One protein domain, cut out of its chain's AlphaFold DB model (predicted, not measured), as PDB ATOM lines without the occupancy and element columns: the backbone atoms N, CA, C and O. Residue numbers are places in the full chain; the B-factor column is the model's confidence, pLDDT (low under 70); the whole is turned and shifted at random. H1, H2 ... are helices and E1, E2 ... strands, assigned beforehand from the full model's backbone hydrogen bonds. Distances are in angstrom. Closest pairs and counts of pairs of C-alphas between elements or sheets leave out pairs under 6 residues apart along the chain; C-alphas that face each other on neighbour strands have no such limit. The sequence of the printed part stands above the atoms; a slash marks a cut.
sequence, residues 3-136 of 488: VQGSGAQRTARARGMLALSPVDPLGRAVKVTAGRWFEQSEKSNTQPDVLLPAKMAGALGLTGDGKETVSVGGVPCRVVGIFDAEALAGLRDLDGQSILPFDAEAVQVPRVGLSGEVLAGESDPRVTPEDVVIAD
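AT A GLANCE: This is residues 3 to 136 of the 488 residues of the protein "ABC transporter permease" of Phycisphaerae bacterium (UniProt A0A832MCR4). A strongly twisted sheet of eight short strands curls round the helix H2, and from this body a long looping arm within residues 91 to 131, between H3 and E8, reaches away to Leu 114. H3 only grazes the sheet, and H1 is near H3 but not on the sheet. The printed part has 134 residues with three named helices and eight named strands: along the chain come first E1, E2 and E3, then H1, then E4 and E5, then H2, then E6 and E7, then H3 and last E8; the sheet is branched, E7 having three neighbours, E4, E5 and E6, and it is mixed, with parallel and antiparallel pairs. The class is mixed, helices and strands, with under half of the residues in named elements. The whole is compact, with a radius of gyration of the C-alphas of 15.6 A and spans of 45 by 33 by 28 A.

IN THESE COORDINATES: E1, residues 3 to 5, begins at C-alpha 3 (160.066, 184.709, 158.864). E2 is residues 11 to 13, E3 residues 16 to 19, H1 residues 25 to 29 and E4 residues 32 to 35. E5, residues 49 to 53, is 13.8 A long, and H2, residues 54 to 60, is 9.9 A. E6 is residues 69 to 72. E7, residues 75 to 83, is 20.2 A long and bends by 74 degrees at residue 80. H3 is residues 85 to 90. E8, residues 132 to 135, ends at C-alpha 135 (154.239, 173.487, 161.410).

HOW THE PARTS SIT: E7 has E4 and E6 on one side and E5 on the other. E6 and E7 form an antiparallel hairpin, with N 77 and O 70 2.7 A apart. E4 is antiparallel to E7, with N 33 and O 82 at 2.8 A. E5 is parallel to E7, with N 50 and O 78 at 2.9 A, and antiparallel to E8, with N 51 and O 134 at 2.8 A. E3 is parallel to E8, with N 135 and O 18 at 2.8 A. E1 is antiparallel to E6, with N 71 and O 4 at 2.8 A, and forms an antiparallel hairpin with E2, with N 3 and O 12 at 2.8 A. E2 runs on into E3 across a break of 2 residues, at 86 degrees. The closest C-alphas of H2 and E7 are those of Ala 54 and Ile 82, 5.8 A apart. H1 and H3 are close but not clearly touching, with the C-alphas of Ala 29 and Ala 87 7.8 A apart. In H2 and H3 every O i to N i+4 pair is within hydrogen-bond range; H1 has 0 of 1, but 2 of 2 O i to N i+3 pairs.

THE WHOLE: The two C-alphas farthest apart are those of Lys 67 and Leu 114, 46.9 A. The printed part has no cut. The links E4 to E5 and H3 to E8 are long; in the second, residues 111 to 112 pair with residues 118 to 119, antiparallel. The mean pLDDT of the printed part is 81.3, and residues 6 to 9, 41 to 46, 104 and 108 to 122 are under 70.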
ATOM      1  N   VAL A   3     160.409 185.006 157.467       84.88
ATOM      2  CA  VAL A   3     160.066 184.709 158.864       84.88
ATOM      3  C   VAL A   3     160.462 185.921 159.698       84.88
ATOM      4  O   VAL A   3     161.622 186.329 159.671       84.88
ATOM      5  N   GLN A   4     159.506 186.542 160.383       87.75
ATOM      6  CA  GLN A   4     159.717 187.801 161.106       87.75
ATOM      7  C   GLN A   4     159.342 187.642 162.579       87.75
ATOM      8  O   GLN A   4     158.261 187.142 162.879       87.75
ATOM      9  N   GLY A   5     160.211 188.072 163.495       81.62
ATOM     10  CA  GLY A   5     159.891 188.102 164.926       81.62
ATOM     11  C   GLY A   5     158.878 189.199 165.271       81.62
ATOM     12  O   GLY A   5     158.852 190.251 164.624       81.62
ATOM     13  N   SER A   6     158.061 188.974 166.304       64.69
ATOM     14  CA  SER A   6     157.200 190.013 166.885       64.69
ATOM     15  C   SER A   6     158.068 191.168 167.412       64.69
ATOM     16  O   SER A   6     158.746 191.029 168.426       64.69
ATOM     17  N   GLY A   7     158.137 192.278 166.662       60.59
ATOM     18  CA  GLY A   7     159.047 193.407 166.931       60.59
ATOM     19  C   GLY A   7     159.804 193.975 165.717       60.59
ATOM     20  O   GLY A   7     160.596 194.897 165.881       60.59
ATOM     21  N   ALA A   8     159.569 193.455 164.505       53.25
ATOM     22  CA  ALA A   8     159.971 194.000 163.190       53.25
ATOM     23  C   ALA A   8     161.478 194.206 162.887       53.25
ATOM     24  O   ALA A   8     161.818 194.416 161.725       53.25
ATOM     25  N   GLN A   9     162.400 194.105 163.853       62.16
ATOM     26  CA  GLN A   9     163.832 194.363 163.611       62.16
ATOM     27  C   GLN A   9     164.666 193.150 163.166       62.16
ATOM     28  O   GLN A   9     165.783 193.341 162.686       62.16
ATOM     29  N   ARG A  10     164.171 191.913 163.295       81.00
ATOM     30  CA  ARG A  10     164.912 190.697 162.905       81.00
ATOM     31  C   ARG A  10     164.100 189.849 161.937       81.00
ATOM     32  O   ARG A  10     162.934 189.544 162.193       81.00
ATOM     33  N   THR A  11     164.726 189.477 160.824       84.50
ATOM     34  CA  THR A  11     164.112 188.679 159.763       84.50
ATOM     35  C   THR A  11     165.014 187.508 159.385       84.50
ATOM     36  O   THR A  11     166.238 187.609 159.401       84.50
ATOM     37  N   ALA A  12     164.392 186.385 159.048       89.06
ATOM     38  CA  ALA A  12     165.031 185.203 158.489       89.06
ATOM     39  C   ALA A  12     164.252 184.736 157.247       89.06
ATOM     40  O   ALA A  12     163.156 185.230 156.959       89.06
ATOM     41  N   ARG A  13     164.807 183.791 156.482       86.81
ATOM     42  CA  ARG A  13     164.166 183.244 155.278       86.81
ATOM     43  C   ARG A  13     164.002 181.736 155.422       86.81
ATOM     44  O   ARG A  13     164.985 181.024 155.515       86.81
ATOM     45  N   ALA A  14     162.762 181.258 155.357       87.50
ATOM     46  CA  ALA A  14     162.455 179.843 155.184       87.50
ATOM     47  C   ALA A  14     162.329 179.521 153.689       87.50
ATOM     48  O   ALA A  14     161.598 180.209 152.965       87.50
ATOM     49  N   ARG A  15     163.033 178.501 153.199       84.88
ATOM     50  CA  ARG A  15     162.948 178.028 151.804       84.88
ATOM     51  C   ARG A  15     161.983 176.848 151.649       84.88
ATOM     52  O   ARG A  15     161.444 176.669 150.565       84.88
ATOM     53  N   GLY A  16     161.677 176.135 152.734       84.62
ATOM     54  CA  GLY A  16     160.715 175.032 152.758       84.62
ATOM     55  C   GLY A  16     159.845 175.034 154.015       84.62
ATOM     56  O   GLY A  16     160.141 175.718 154.994       84.62
ATOM     57  N   MET A  17     158.756 174.267 153.979       86.94
ATOM     58  CA  MET A  17     157.902 174.019 155.139       86.94
ATOM     59  C   MET A  17     157.461 172.559 155.146       86.94
ATOM     60  O   MET A  17     157.088 172.034 154.099       86.94
ATOM     61  N   LEU A  18     157.473 171.942 156.323       88.31
ATOM     62  CA  LEU A  18     156.862 170.645 156.583       88.31
ATOM     63  C   LEU A  18     155.652 170.848 157.487       88.31
ATOM     64  O   LEU A  18     155.736 171.573 158.473       88.31
ATOM     65  N   ALA A  19     154.530 170.231 157.140       87.50
ATOM     66  CA  ALA A  19     153.357 170.188 158.000       87.50
ATOM     67  C   ALA A  19     153.278 168.786 158.602       87.50
ATOM     68  O   ALA A  19     152.952 167.841 157.888       87.50
ATOM     69  N   LEU A  20     153.615 168.662 159.883       86.12
ATOM     70  CA  LEU A  20     153.594 167.401 160.619       86.12
ATOM     71  C   LEU A  20     152.559 167.520 161.725       86.12
ATOM     72  O   LEU A  20     152.660 168.397 162.583       86.12
ATOM     73  N   SER A  21     151.558 166.645 161.701       82.12
ATOM     74  CA  SER A  21     150.522 166.663 162.733       82.12
ATOM     75  C   SER A  21     151.114 166.323 164.113       82.12
ATOM     76  O   SER A  21     152.149 165.655 164.194       82.12
ATOM     77  N   PRO A  22     150.465 166.709 165.227       83.88
ATOM     78  CA  PRO A  22     150.956 166.371 166.565       83.88
ATOM     79  C   PRO A  22     151.152 164.867 166.805       83.88
ATOM     80  O   PRO A  22     152.020 164.481 167.585       83.88
ATOM     81  N   VAL A  23     150.366 164.030 166.121       80.38
ATOM     82  CA  VAL A  23     150.394 162.562 166.230       80.38
ATOM     83  C   VAL A  23     151.262 161.889 165.164       80.38
ATOM     84  O   VAL A  23     151.368 160.665 165.158       80.38
ATOM     85  N   ASP A  24     151.896 162.667 164.285       79.06
ATOM     86  CA  ASP A  24     152.693 162.139 163.184       79.06
ATOM     87  C   ASP A  24     153.858 161.271 163.709       79.06
ATOM     88  O   ASP A  24     154.648 161.743 164.540       79.06
ATOM     89  N   PRO A  25     154.004 160.014 163.245       75.25
ATOM     90  CA  PRO A  25     155.090 159.134 163.670       75.25
ATOM     91  C   PRO A  25     156.484 159.727 163.441       75.25
ATOM     92  O   PRO A  25     157.369 159.519 164.277       75.25
ATOM     93  N   LEU A  26     156.680 160.501 162.363       78.81
ATOM     94  CA  LEU A  26     157.955 161.163 162.065       78.81
ATOM     95  C   LEU A  26     158.296 162.223 163.116       78.81
ATOM     96  O   LEU A  26     159.469 162.446 163.411       78.81
ATOM     97  N   GLY A  27     157.279 162.818 163.744       77.06
ATOM     98  CA  GLY A  27     157.441 163.793 164.815       77.06
ATOM     99  C   GLY A  27     158.211 163.263 166.021       77.06
ATOM    100  O   GLY A  27     159.001 163.991 166.616       77.06
ATOM    101  N   ARG A  28     158.080 161.965 166.337       76.88
ATOM    102  CA  ARG A  28     158.836 161.323 167.433       76.88
ATOM    103  C   ARG A  28     160.339 161.266 167.171       76.88
ATOM    104  O   ARG A  28     161.116 161.162 168.116       76.88
ATOM    105  N   ALA A  29     160.736 161.297 165.902       83.25
ATOM    106  CA  ALA A  29     162.131 161.253 165.489       83.25
ATOM    107  C   ALA A  29     162.739 162.659 165.328       83.25
ATOM    108  O   ALA A  29     163.960 162.793 165.232       83.25
ATOM    109  N   VAL A  30     161.920 163.719 165.345       87.25
ATOM    110  CA  VAL A  30     162.401 165.105 165.346       87.25
ATOM    111  C   VAL A  30     162.922 165.460 166.737       87.25
ATOM    112  O   VAL A  30     162.176 165.568 167.710       87.25
ATOM    113  N   LYS A  31     164.231 165.689 166.838       90.88
ATOM    114  CA  LYS A  31     164.882 166.082 168.090       90.88
ATOM    115  C   LYS A  31     164.661 167.572 168.369       90.88
ATOM    116  O   LYS A  31     165.259 168.432 167.725       90.88
ATOM    117  N   VAL A  32     163.823 167.869 169.357       91.81
ATOM    118  CA  VAL A  32     163.575 169.231 169.855       91.81
ATOM    119  C   VAL A  32     164.644 169.588 170.895       91.81
ATOM    120  O   VAL A  32     164.757 168.932 171.927       91.81
ATOM    121  N   THR A  33     165.460 170.602 170.615       90.88
ATOM    122  CA  THR A  33     166.573 171.051 171.472       90.88
ATOM    123  C   THR A  33     166.145 172.053 172.541       90.88
ATOM    124  O   THR A  33     166.816 172.169 173.563       90.88
ATOM    125  N   ALA A  34     165.051 172.783 172.314       89.94
ATOM    126  CA  ALA A  34     164.447 173.697 173.284       89.94
ATOM    127  C   ALA A  34     162.928 173.759 173.073       89.94
ATOM    128  O   ALA A  34     162.465 173.631 171.941       89.94
ATOM    129  N   GLY A  35     162.154 173.959 174.141       90.94
ATOM    130  CA  GLY A  35     160.691 173.924 174.079       90.94
ATOM    131  C   GLY A  35     160.143 172.496 174.034       90.94
ATOM    132  O   GLY A  35     160.618 171.626 174.767       90.94
ATOM    133  N   ARG A  36     159.118 172.253 173.209       90.94
ATOM    134  CA  ARG A  36     158.411 170.962 173.132       90.94
ATOM    135  C   ARG A  36     157.900 170.638 171.728       90.94
ATOM    136  O   ARG A  36     157.782 171.521 170.886       90.94
ATOM    137  N   TRP A  37     157.545 169.371 171.506       90.19
ATOM    138  CA  TRP A  37     156.754 168.954 170.342       90.19
ATOM    139  C   TRP A  37     155.308 169.484 170.426       90.19
ATOM    140  O   TRP A  37     154.844 169.925 171.487       90.19
ATOM    141  N   PHE A  38     154.595 169.455 169.297       89.81
ATOM    142  CA  PHE A  38     153.200 169.884 169.210       89.81
ATOM    143  C   PHE A  38     152.298 169.073 170.150       89.81
ATOM    144  O   PHE A  38     152.479 167.870 170.335       89.81
ATOM    145  N   GLU A  39     151.300 169.736 170.733       83.00
ATOM    146  CA  GLU A  39     150.292 169.094 171.581       83.00
ATOM    147  C   GLU A  39     148.997 168.881 170.798       83.00
ATOM    148  O   GLU A  39     148.577 169.730 170.010       83.00
ATOM    149  N   GLN A  40     148.326 167.762 171.061       71.31
ATOM    150  CA  GLN A  40     146.995 167.497 170.533       71.31
ATOM    151  C   GLN A  40     145.961 168.287 171.352       71.31
ATOM    152  O   GLN A  40     145.540 167.857 172.421       71.31
ATOM    153  N   SER A  41     145.577 169.475 170.880       61.19
ATOM    154  CA  SER A  41     144.541 170.293 171.528       61.19
ATOM    155  C   SER A  41     143.145 169.953 170.990       61.19
ATOM    156  O   SER A  41     142.907 170.078 169.791       61.19
ATOM    157  N   GLU A  42     142.197 169.598 171.867       48.66
ATOM    158  CA  GLU A  42     140.777 169.387 171.507       48.66
ATOM    159  C   GLU A  42     140.078 170.677 171.039       48.66
ATOM    160  O   GLU A  42     139.106 170.638 170.284       48.66
ATOM    161  N   LYS A  43     140.581 171.845 171.460       53.00
ATOM    162  CA  LYS A  43     140.147 173.152 170.951       53.00
ATOM    163  C   LYS A  43     141.133 173.594 169.883       53.00
ATOM    164  O   LYS A  43     142.310 173.782 170.188       53.00
ATOM    165  N   SER A  44     140.665 173.773 168.649       53.75
ATOM    166  CA  SER A  44     141.484 174.308 167.558       53.75
ATOM    167  C   SER A  44     142.091 175.643 167.989       53.75
ATOM    168  O   SER A  44     141.388 176.651 168.087       53.75
ATOM    169  N   ASN A  45     143.386 175.640 168.319       60.69
ATOM    170  CA  ASN A  45     144.110 176.870 168.592       60.69
ATOM    171  C   ASN A  45     144.039 177.720 167.319       60.69
ATOM    172  O   ASN A  45     144.388 177.240 166.235       60.69
ATOM    173  N   THR A  46     143.537 178.951 167.432       68.00
ATOM    174  CA  THR A  46     143.310 179.834 166.276       68.00
ATOM    175  C   THR A  46     144.631 180.220 165.607       68.00
ATOM    176  O   THR A  46     144.654 180.519 164.415       68.00
ATOM    177  N   GLN A  47     145.735 180.164 166.356       82.38
ATOM    178  CA  GLN A  47     147.085 180.402 165.864       82.38
ATOM    179  C   GLN A  47     147.841 179.071 165.657       82.38
ATOM    180  O   GLN A  47     147.842 178.246 166.575       82.38
ATOM    181  N   PRO A  48     148.479 178.845 164.491       88.38
ATOM    182  CA  PRO A  48     149.313 177.666 164.244       88.38
ATOM    183  C   PRO A  48     150.570 177.623 165.117       88.38
ATOM    184  O   PRO A  48     151.179 178.667 165.383       88.38
ATOM    185  N   ASP A  49     150.984 176.413 165.492       91.94
ATOM    186  CA  ASP A  49     152.220 176.167 166.235       91.94
ATOM    187  C   ASP A  49     153.341 175.782 165.263       91.94
ATOM    188  O   ASP A  49     153.138 174.998 164.332       91.94
ATOM    189  N   VAL A  50     154.534 176.340 165.473       93.56
ATOM    190  CA  VAL A  50     155.708 176.078 164.632       93.56
ATOM    191  C   VAL A  50     156.945 175.745 165.457       93.56
ATOM    192  O   VAL A  50     157.146 176.261 166.560       93.56
ATOM    193  N   LEU A  51     157.797 174.906 164.874       94.31
ATOM    194  CA  LEU A  51     159.159 174.646 165.313       94.31
ATOM    195  C   LEU A  51     160.130 175.286 164.321       94.31
ATOM    196  O   LEU A  51     159.973 175.159 163.101       94.31
ATOM    197  N   LEU A  52     161.150 175.957 164.851       94.88
ATOM    198  CA  LEU A  52     162.191 176.608 164.055       94.88
ATOM    199  C   LEU A  52     163.532 175.878 164.216       94.88
ATOM    200  O   LEU A  52     163.826 175.384 165.303       94.88
ATOM    201  N   PRO A  53     164.381 175.825 163.179       95.56
ATOM    202  CA  PRO A  53     165.723 175.281 163.326       95.56
ATOM    203  C   PRO A  53     166.584 176.230 164.168       95.56
ATOM    204  O   PRO A  53     166.406 177.453 164.122       95.56
ATOM    205  N   ALA A  54     167.552 175.684 164.909       92.88
ATOM    206  CA  ALA A  54     168.393 176.449 165.841       92.88
ATOM    207  C   ALA A  54     169.036 177.706 165.223       92.88
ATOM    208  O   ALA A  54     169.020 178.774 165.836       92.88
ATOM    209  N   LYS A  55     169.528 177.617 163.980       92.62
ATOM    210  CA  LYS A  55     170.098 178.759 163.243       92.62
ATOM    211  C   LYS A  55     169.085 179.886 163.025       92.62
ATOM    212  O   LYS A  55     169.410 181.057 163.222       92.62
ATOM    213  N   MET A  56     167.857 179.542 162.639       93.44
ATOM    214  CA  MET A  56     166.790 180.513 162.386       93.44
ATOM    215  C   MET A  56     166.298 181.147 163.689       93.44
ATOM    216  O   MET A  56     166.131 182.364 163.752       93.44
ATOM    217  N   ALA A  57     166.124 180.344 164.741       91.44
ATOM    218  CA  ALA A  57     165.759 180.842 166.063       91.44
ATOM    219  C   ALA A  57     166.829 181.791 166.628       91.44
ATOM    220  O   ALA A  57     166.495 182.880 167.091       91.44
ATOM    221  N   GLY A  58     168.114 181.443 166.494       89.88
ATOM    222  CA  GLY A  58     169.236 182.293 166.902       89.88
ATOM    223  C   GLY A  58     169.281 183.632 166.160       89.88
ATOM    224  O   GLY A  58     169.432 184.677 166.791       89.88
ATOM    225  N   ALA A  59     169.063 183.628 164.839       89.44
ATOM    226  CA  ALA A  59     168.993 184.854 164.035       89.44
ATOM    227  C   ALA A  59     167.829 185.777 164.448       89.44
ATOM    228  O   ALA A  59     167.942 187.001 164.384       89.44
ATOM    229  N   LEU A  60     166.715 185.195 164.898       89.25
ATOM    230  CA  LEU A  60     165.546 185.931 165.382       89.25
ATOM    231  C   LEU A  60     165.642 186.292 166.876       89.25
ATOM    232  O   LEU A  60     164.925 187.181 167.327       89.25
ATOM    233  N   GLY A  61     166.573 185.695 167.627       88.31
ATOM    234  CA  GLY A  61     166.716 185.866 169.077       88.31
ATOM    235  C   GLY A  61     165.618 185.188 169.888       88.31
ATOM    236  O   GLY A  61     165.203 185.742 170.900       88.31
ATOM    237  N   LEU A  62     165.131 184.047 169.408       89.12
ATOM    238  CA  LEU A  62     164.023 183.301 169.994       89.12
ATOM    239  C   LEU A  62     164.542 182.159 170.864       89.12
ATOM    240  O   LEU A  62     165.559 181.536 170.553       89.12
ATOM    241  N   THR A  63     163.813 181.878 171.935       85.81
ATOM    242  CA  THR A  63     164.110 180.816 172.904       85.81
ATOM    243  C   THR A  63     163.231 179.582 172.712       85.81
ATOM    244  O   THR A  63     163.620 178.489 173.124       85.81
ATOM    245  N   GLY A  64     162.080 179.728 172.043       84.44
ATOM    246  CA  GLY A  64     161.160 178.623 171.763       84.44
ATOM    247  C   GLY A  64     160.380 178.144 172.988       84.44
ATOM    248  O   GLY A  64     160.003 176.979 173.061       84.44
ATOM    249  N   ASP A  65     160.142 179.028 173.958       84.69
ATOM    250  CA  ASP A  65     159.448 178.736 175.219       84.69
ATOM    251  C   ASP A  65     157.910 178.643 175.097       84.69
ATOM    252  O   ASP A  65     157.208 178.465 176.097       84.69
ATOM    253  N   GLY A  66     157.366 178.774 173.881       83.25
ATOM    254  CA  GLY A  66     155.928 178.755 173.612       83.25
ATOM    255  C   GLY A  66     155.207 180.079 173.866       83.25
ATOM    256  O   GLY A  66     153.992 180.135 173.673       83.25
ATOM    257  N   LYS A  67     155.899 181.144 174.285       84.38
ATOM    258  CA  LYS A  67     155.304 182.480 174.494       84.38
ATOM    259  C   LYS A  67     155.599 183.438 173.345       84.38
ATOM    260  O   LYS A  67     154.885 184.422 173.155       84.38
ATOM    261  N   GLU A  68     156.641 183.148 172.581       89.69
ATOM    262  CA  GLU A  68     157.085 183.954 171.451       89.69
ATOM    263  C   GLU A  68     156.238 183.693 170.192       89.69
ATOM    264  O   GLU A  68     155.781 182.577 169.925       89.69
ATOM    265  N   THR A  69     156.048 184.736 169.381       88.94
ATOM    266  CA  THR A  69     155.324 184.652 168.105       88.94
ATOM    267  C   THR A  69     156.170 185.173 166.949       88.94
ATOM    268  O   THR A  69     156.960 186.111 167.088       88.94
ATOM    269  N   VAL A  70     155.987 184.549 165.787       91.38
ATOM    270  CA  VAL A  70     156.636 184.903 164.523       91.38
ATOM    271  C   VAL A  70     155.602 184.993 163.410       91.38
ATOM    272  O   VAL A  70     154.591 184.304 163.440       91.38
ATOM    273  N   SER A  71     155.854 185.813 162.399       89.31
ATOM    274  CA  SER A  71     155.098 185.792 161.148       89.31
ATOM    275  C   SER A  71     155.848 184.946 160.124       89.31
ATOM    276  O   SER A  71     156.929 185.338 159.682       89.31
ATOM    277  N   VAL A  72     155.298 183.788 159.750       88.56
ATOM    278  CA  VAL A  72     155.827 182.923 158.685       88.56
ATOM    279  C   VAL A  72     155.036 183.212 157.417       88.56
ATOM    280  O   VAL A  72     153.855 182.891 157.322       88.56
ATOM    281  N   GLY A  73     155.663 183.852 156.429       81.50
ATOM    282  CA  GLY A  73     155.003 184.174 155.160       81.50
ATOM    283  C   GLY A  73     153.720 185.003 155.315       81.50
ATOM    284  O   GLY A  73     152.792 184.811 154.534       81.50
ATOM    285  N   GLY A  74     153.658 185.879 156.325       82.00
ATOM    286  CA  GLY A  74     152.487 186.708 156.633       82.00
ATOM    287  C   GLY A  74     151.478 186.065 157.589       82.00
ATOM    288  O   GLY A  74     150.564 186.752 158.038       82.00
ATOM    289  N   VAL A  75     151.638 184.781 157.929       86.50
ATOM    290  CA  VAL A  75     150.771 184.073 158.879       86.50
ATOM    291  C   VAL A  75     151.385 184.160 160.278       86.50
ATOM    292  O   VAL A  75     152.527 183.728 160.456       86.50
ATOM    293  N   PRO A  76     150.674 184.700 161.283       89.19
ATOM    294  CA  PRO A  76     151.170 184.723 162.651       89.19
ATOM    295  C   PRO A  76     151.156 183.302 163.230       89.19
ATOM    296  O   PRO A  76     150.125 182.635 163.237       89.19
ATOM    297  N   CYS A  77     152.284 182.855 163.767       90.88
ATOM    298  CA  CYS A  77     152.498 181.527 164.337       90.88
ATOM    299  C   CYS A  77     153.157 181.638 165.715       90.88
ATOM    300  O   CYS A  77     153.926 182.568 165.975       90.88
ATOM    301  N   ARG A  78     152.876 180.680 166.595       91.94
ATOM    302  CA  ARG A  78     153.499 180.575 167.918       91.94
ATOM    303  C   ARG A  78     154.699 179.636 167.850       91.94
ATOM    304  O   ARG A  78     154.586 178.537 167.314       91.94
ATOM    305  N   VAL A  79     155.840 180.060 168.388       92.88
ATOM    306  CA  VAL A  79     157.063 179.243 168.386       92.88
ATOM    307  C   VAL A  79     157.082 178.381 169.639       92.88
ATOM    308  O   VAL A  79     157.351 178.874 170.731       92.88
ATOM    309  N   VAL A  80     156.771 177.094 169.483       93.00
ATOM    310  CA  VAL A  80     156.640 176.147 170.609       93.00
ATOM    311  C   VAL A  80     157.912 175.355 170.899       93.00
ATOM    312  O   VAL A  80     157.996 174.663 171.914       93.00
ATOM    313  N   GLY A  81     158.906 175.467 170.021       93.19
ATOM    314  CA  GLY A  81     160.194 174.830 170.212       93.19
ATOM    315  C   GLY A  81     161.180 175.085 169.081       93.19
ATOM    316  O   GLY A  81     160.861 175.650 168.032       93.19
ATOM    317  N   ILE A  82     162.405 174.648 169.333       94.88
ATOM    318  CA  ILE A  82     163.545 174.719 168.429       94.88
ATOM    319  C   ILE A  82     164.007 173.291 168.164       94.88
ATOM    320  O   ILE A  82     164.167 172.525 169.114       94.88
ATOM    321  N   PHE A  83     164.222 172.930 166.901       94.56
ATOM    322  CA  PHE A  83     164.650 171.584 166.519       94.56
ATOM    323  C   PHE A  83     166.091 171.536 165.994       94.56
ATOM    324  O   PHE A  83     166.637 172.522 165.487       94.56
ATOM    325  N   ASP A  84     166.687 170.350 166.116       92.81
ATOM    326  CA  ASP A  84     168.000 170.000 165.582       92.81
ATOM    327  C   ASP A  84     167.909 169.743 164.068       92.81
ATOM    328  O   ASP A  84     167.282 168.780 163.612       92.81
ATOM    329  N   ALA A  85     168.519 170.629 163.279       92.25
ATOM    330  CA  ALA A  85     168.478 170.585 161.820       92.25
ATOM    331  C   ALA A  85     169.170 169.331 161.249       92.25
ATOM    332  O   ALA A  85     168.707 168.780 160.248       92.25
ATOM    333  N   GLU A  86     170.233 168.840 161.897       89.38
ATOM    334  CA  GLU A  86     170.928 167.619 161.469       89.38
ATOM    335  C   GLU A  86     170.071 166.375 161.716       89.38
ATOM    336  O   GLU A  86     170.010 165.481 160.869       89.38
ATOM    337  N   ALA A  87     169.337 166.347 162.834       87.25
ATOM    338  CA  ALA A  87     168.406 165.262 163.127       87.25
ATOM    339  C   ALA A  87     167.297 165.179 162.066       87.25
ATOM    340  O   ALA A  87     166.990 164.085 161.596       87.25
ATOM    341  N   LEU A  88     166.759 166.325 161.624       89.62
ATOM    342  CA  LEU A  88     165.769 166.379 160.542       89.62
ATOM    343  C   LEU A  88     166.339 165.862 159.206       89.62
ATOM    344  O   LEU A  88     165.645 165.162 158.471       89.62
ATOM    345  N   ALA A  89     167.607 166.164 158.905       88.94
ATOM    346  CA  ALA A  89     168.285 165.710 157.686       88.94
ATOM    347  C   ALA A  89     168.429 164.178 157.604       88.94
ATOM    348  O   ALA A  89     168.432 163.592 156.514       88.94
ATOM    349  N   GLY A  90     168.564 163.525 158.761       87.62
ATOM    350  CA  GLY A  90     168.696 162.075 158.881       87.62
ATOM    351  C   GLY A  90     167.392 161.302 158.676       87.62
ATOM    352  O   GLY A  90     167.445 160.102 158.415       87.62
ATOM    353  N   LEU A  91     166.231 161.960 158.751       88.62
ATOM    354  CA  LEU A  91     164.938 161.284 158.652       88.62
ATOM    355  C   LEU A  91     164.641 160.806 157.227       88.62
ATOM    356  O   LEU A  91     165.042 161.430 156.235       88.62
ATOM    357  N   ARG A  92     163.945 159.669 157.144       85.81
ATOM    358  CA  ARG A  92     163.507 159.032 155.900       85.81
ATOM    359  C   ARG A  92     162.013 158.728 155.956       85.81
ATOM    360  O   ARG A  92     161.510 158.395 157.028       85.81
ATOM    361  N   ASP A  93     161.339 158.879 154.823       82.06
ATOM    362  CA  ASP A  93     159.931 158.515 154.638       82.06
ATOM    363  C   ASP A  93     159.791 156.994 154.397       82.06
ATOM    364  O   ASP A  93     160.785 156.262 154.352       82.06
ATOM    365  N   LEU A  94     158.560 156.499 154.249       77.00
ATOM    366  CA  LEU A  94     158.238 155.082 154.020       77.00
ATOM    367  C   LEU A  94     158.849 154.510 152.733       77.00
ATOM    368  O   LEU A  94     159.055 153.302 152.641       77.00
ATOM    369  N   ASP A  95     159.139 155.364 151.755       74.56
ATOM    370  CA  ASP A  95     159.822 155.019 150.505       74.56
ATOM    371  C   ASP A  95     161.359 155.062 150.627       74.56
ATOM    372  O   ASP A  95     162.079 154.858 149.651       74.56
ATOM    373  N   GLY A  96     161.884 155.334 151.827       79.62
ATOM    374  CA  GLY A  96     163.313 155.469 152.085       79.62
ATOM    375  C   GLY A  96     163.916 156.797 151.617       79.62
ATOM    376  O   GLY A  96     165.132 156.971 151.735       79.62
ATOM    377  N   GLN A  97     163.116 157.745 151.120       82.25
ATOM    378  CA  GLN A  97     163.594 159.044 150.650       82.25
ATOM    379  C   GLN A  97     163.680 160.081 151.772       82.25
ATOM    380  O   GLN A  97     163.124 159.929 152.856       82.25
ATOM    381  N   SER A  98     164.411 161.170 151.520       85.62
ATOM    382  CA  SER A  98     164.453 162.306 152.443       85.62
ATOM    383  C   SER A  98     163.088 162.989 152.528       85.62
ATOM    384  O   SER A  98     162.520 163.371 151.505       85.62
ATOM    385  N   ILE A  99     162.629 163.242 153.754       85.69
ATOM    386  CA  ILE A  99     161.399 164.003 154.021       85.69
ATOM    387  C   ILE A  99     161.550 165.507 153.739       85.69
ATOM    388  O   ILE A  99     160.586 166.257 153.859       85.69
ATOM    389  N   LEU A 100     162.758 165.984 153.413       89.06
ATOM    390  CA  LEU A 100     163.002 167.404 153.183       89.06
ATOM    391  C   LEU A 100     162.274 167.889 151.915       89.06
ATOM    392  O   LEU A 100     162.291 167.197 150.886       89.06
ATOM    393  N   PRO A 101     161.691 169.104 151.940       86.44
ATOM    394  CA  PRO A 101     161.069 169.687 150.759       86.44
ATOM    395  C   PRO A 101     162.062 169.798 149.599       86.44
ATOM    396  O   PRO A 101     163.237 170.112 149.800       86.44
ATOM    397  N   PHE A 102     161.587 169.583 148.374       81.56
ATOM    398  CA  PHE A 102     162.390 169.814 147.175       81.56
ATOM    399  C   PHE A 102     162.732 171.296 147.013       81.56
ATOM    400  O   PHE A 102     161.878 172.170 147.193       81.56
ATOM    401  N   ASP A 103     163.975 171.579 146.634       80.50
ATOM    402  CA  ASP A 103     164.422 172.925 146.294       80.50
ATOM    403  C   ASP A 103     164.103 173.220 144.825       80.50
ATOM    404  O   ASP A 103     164.927 173.034 143.929       80.50
ATOM    405  N   ALA A 104     162.882 173.694 144.578       68.88
ATOM    406  CA  ALA A 104     162.409 174.024 143.235       68.88
ATOM    407  C   ALA A 104     163.225 175.137 142.544       68.88
ATOM    408  O   ALA A 104     163.177 175.234 141.322       68.88
ATOM    409  N   GLU A 105     163.960 175.970 143.293       70.19
ATOM    410  CA  GLU A 105     164.840 177.004 142.727       70.19
ATOM    411  C   GLU A 105     166.190 176.416 142.272       70.19
ATOM    412  O   GLU A 105     166.832 176.978 141.387       70.19
ATOM    413  N   ALA A 106     166.620 175.291 142.854       72.81
ATOM    414  CA  ALA A 106     167.878 174.618 142.517       72.81
ATOM    415  C   ALA A 106     167.740 173.564 141.401       72.81
ATOM    416  O   ALA A 106     168.746 173.101 140.858       72.81
ATOM    417  N   VAL A 107     166.513 173.173 141.038       70.06
ATOM    418  CA  VAL A 107     166.251 172.235 139.936       70.06
ATOM    419  C   VAL A 107     166.504 172.929 138.591       70.06
ATOM    420  O   VAL A 107     165.726 173.775 138.159       70.06
ATOM    421  N   GLN A 108     167.584 172.545 137.902       62.12
ATOM    422  CA  GLN A 108     167.988 173.157 136.624       62.12
ATOM    423  C   GLN A 108     167.068 172.793 135.446       62.12
ATOM    424  O   GLN A 108     166.881 173.604 134.542       62.12
ATOM    425  N   VAL A 109     166.495 171.582 135.443       65.12
ATOM    426  CA  VAL A 109     165.575 171.103 134.398       65.12
ATOM    427  C   VAL A 109     164.369 170.436 135.066       65.12
ATOM    428  O   VAL A 109     164.442 169.255 135.412       65.12
ATOM    429  N   PRO A 110     163.261 171.164 135.289       63.25
ATOM    430  CA  PRO A 110     162.071 170.573 135.878       63.25
ATOM    431  C   PRO A 110     161.478 169.552 134.905       63.25
ATOM    432  O   PRO A 110     161.114 169.882 133.776       63.25
ATOM    433  N   ARG A 111     161.370 168.295 135.339       64.06
ATOM    434  CA  ARG A 111     160.629 167.273 134.593       64.06
ATOM    435  C   ARG A 111     159.151 167.589 134.759       64.06
ATOM    436  O   ARG A 111     158.711 167.731 135.888       64.06
ATOM    437  N   VAL A 112     158.393 167.721 133.674       59.72
ATOM    438  CA  VAL A 112     156.962 168.055 133.744       59.72
ATOM    439  C   VAL A 112     156.138 166.881 133.220       59.72
ATOM    440  O   VAL A 112     156.394 166.388 132.124       59.72
ATOM    441  N   GLY A 113     155.183 166.410 134.019       57.25
ATOM    442  CA  GLY A 113     154.228 165.376 133.635       57.25
ATOM    443  C   GLY A 113     153.165 165.894 132.662       57.25
ATOM    444  O   GLY A 113     153.043 167.093 132.411       57.25
ATOM    445  N   LEU A 114     152.370 164.976 132.106       46.47
ATOM    446  CA  LEU A 114     151.351 165.273 131.087       46.47
ATOM    447  C   LEU A 114     150.272 166.267 131.562       46.47
ATOM    448  O   LEU A 114     149.633 166.907 130.731       46.47
ATOM    449  N   SER A 115     150.086 166.417 132.875       49.50
ATOM    450  CA  SER A 115     149.144 167.352 133.506       49.50
ATOM    451  C   SER A 115     149.802 168.633 134.053       49.50
ATOM    452  O   SER A 115     149.145 169.420 134.734       49.50
ATOM    453  N   GLY A 116     151.074 168.896 133.723       48.78
ATOM    454  CA  GLY A 116     151.779 170.123 134.119       48.78
ATOM    455  C   GLY A 116     152.429 170.077 135.511       48.78
ATOM    456  O   GLY A 116     152.996 171.074 135.980       48.78
ATOM    457  N   GLU A 117     152.377 168.936 136.199       52.62
ATOM    458  CA  GLU A 117     153.069 168.704 137.463       52.62
ATOM    459  C   GLU A 117     154.583 168.588 137.259       52.62
ATOM    460  O   GLU A 117     155.037 167.912 136.346       52.62
ATOM    461  N   VAL A 118     155.380 169.241 138.108       55.03
ATOM    462  CA  VAL A 118     156.829 169.042 138.130       55.03
ATOM    463  C   VAL A 118     157.081 167.753 138.895       55.03
ATOM    464  O   VAL A 118     156.747 167.651 140.073       55.03
ATOM    465  N   LEU A 119     157.625 166.769 138.194       59.28
ATOM    466  CA  LEU A 119     158.053 165.494 138.729       59.28
ATOM    467  C   LEU A 119     159.405 165.705 139.394       59.28
ATOM    468  O   LEU A 119     160.385 166.053 138.733       59.28
ATOM    469  N   ALA A 120     159.427 165.500 140.701       61.66
ATOM    470  CA  ALA A 120     160.640 165.562 141.482       61.66
ATOM    471  C   ALA A 120     161.209 164.142 141.618       61.66
ATOM    472  O   ALA A 120     160.517 163.221 142.051       61.66
ATOM    473  N   GLY A 121     162.435 163.949 141.145       63.16
ATOM    474  CA  GLY A 121     163.160 162.687 141.217       63.16
ATOM    475  C   GLY A 121     163.915 162.533 142.533       63.16
ATOM    476  O   GLY A 121     164.230 163.509 143.205       63.16
ATOM    477  N   GLU A 122     164.273 161.299 142.876       66.81
ATOM    478  CA  GLU A 122     165.006 160.970 144.107       66.81
ATOM    479  C   GLU A 122     166.297 161.797 144.286       66.81
ATOM    480  O   GLU A 122     166.603 162.245 145.389       66.81
ATOM    481  N   SER A 123     167.005 162.064 143.183       70.75
ATOM    482  CA  SER A 123     168.264 162.815 143.138       70.75
ATOM    483  C   SER A 123     168.106 164.337 143.065       70.75
ATOM    484  O   SER A 123     169.110 165.038 142.934       70.75
ATOM    485  N   ASP A 124     166.879 164.860 143.056       78.38
ATOM    486  CA  ASP A 124     166.666 166.300 142.934       78.38
ATOM    487  C   ASP A 124     167.038 167.013 144.252       78.38
ATOM    488  O   ASP A 124     166.841 166.464 145.346       78.38
ATOM    489  N   PRO A 125     167.596 168.234 144.172       83.56
ATOM    490  CA  PRO A 125     168.104 168.951 145.334       83.56
ATOM    491  C   PRO A 125     167.008 169.202 146.374       83.56
ATOM    492  O   PRO A 125     165.862 169.529 146.051       83.56
ATOM    493  N   ARG A 126     167.381 169.069 147.648       86.69
ATOM    494  CA  ARG A 126     166.509 169.320 148.799       86.69
ATOM    495  C   ARG A 126     166.845 170.651 149.440       86.69
ATOM    496  O   ARG A 126     167.998 171.081 149.432       86.69
ATOM    497  N   VAL A 127     165.836 171.279 150.032       89.50
ATOM    498  CA  VAL A 127     166.046 172.452 150.873       89.50
ATOM    499  C   VAL A 127     166.893 172.044 152.077       89.50
ATOM    500  O   VAL A 127     166.638 171.028 152.723       89.50
ATOM    501  N   THR A 128     167.895 172.858 152.382       91.44
ATOM    502  CA  THR A 128     168.727 172.756 153.580       91.44
ATOM    503  C   THR A 128     167.851 172.725 154.842       91.44
ATOM    504  O   THR A 128     167.015 173.614 155.008       91.44
ATOM    505  N   PRO A 129     168.029 171.756 155.760       91.38
ATOM    506  CA  PRO A 129     167.184 171.622 156.955       91.38
ATOM    507  C   PRO A 129     167.140 172.884 157.832       91.38
ATOM    508  O   PRO A 129     166.135 173.160 158.479       91.38
ATOM    509  N   GLU A 130     168.210 173.684 157.815       93.62
ATOM    510  CA  GLU A 130     168.296 174.969 158.517       93.62
ATOM    511  C   GLU A 130     167.336 176.049 157.982       93.62
ATOM    512  O   GLU A 130     167.072 177.031 158.674       93.62
ATOM    513  N   ASP A 131     166.812 175.870 156.767       92.06
ATOM    514  CA  ASP A 131     165.883 176.784 156.101       92.06
ATOM    515  C   ASP A 131     164.455 176.205 156.022       92.06
ATOM    516  O   ASP A 131     163.602 176.740 155.302       92.06
ATOM    517  N   VAL A 132     164.179 175.108 156.738       92.00
ATOM    518  CA  VAL A 132     162.862 174.458 156.801       92.00
ATOM    519  C   VAL A 132     162.155 174.832 158.100       92.00
ATOM    520  O   VAL A 132     162.731 174.750 159.178       92.00
ATOM    521  N   VAL A 133     160.883 175.215 158.005       93.12
ATOM    522  CA  VAL A 133     160.002 175.399 159.170       93.12
ATOM    523  C   VAL A 133     159.085 174.187 159.300       93.12
ATOM    524  O   VAL A 133     158.520 173.747 158.299       93.12
ATOM    525  N   ILE A 134     158.906 173.664 160.513       93.12
ATOM    526  CA  ILE A 134     157.922 172.609 160.779       93.12
ATOM    527  C   ILE A 134     156.698 173.258 161.424       93.12
ATOM    528  O   ILE A 134     156.836 173.981 162.407       93.12
ATOM    529  N   ALA A 135     155.514 173.017 160.879       91.31
ATOM    530  CA  ALA A 135     154.239 173.487 161.410       91.31
ATOM    531  C   ALA A 135     153.351 172.301 161.799       91.31
ATOM    532  O   ALA A 135     153.436 171.238 161.185       91.31
ATOM    533  N   ASP A 136     152.463 172.503 162.770       88.44
ATOM    534  CA  ASP A 136     151.506 171.481 163.218       88.44
ATOM    535  C   ASP A 136     150.416 171.166 162.173       88.44
ATOM    536  O   ASP A 136     149.710 170.159 162.254       88.44
TER     537      ASP A 136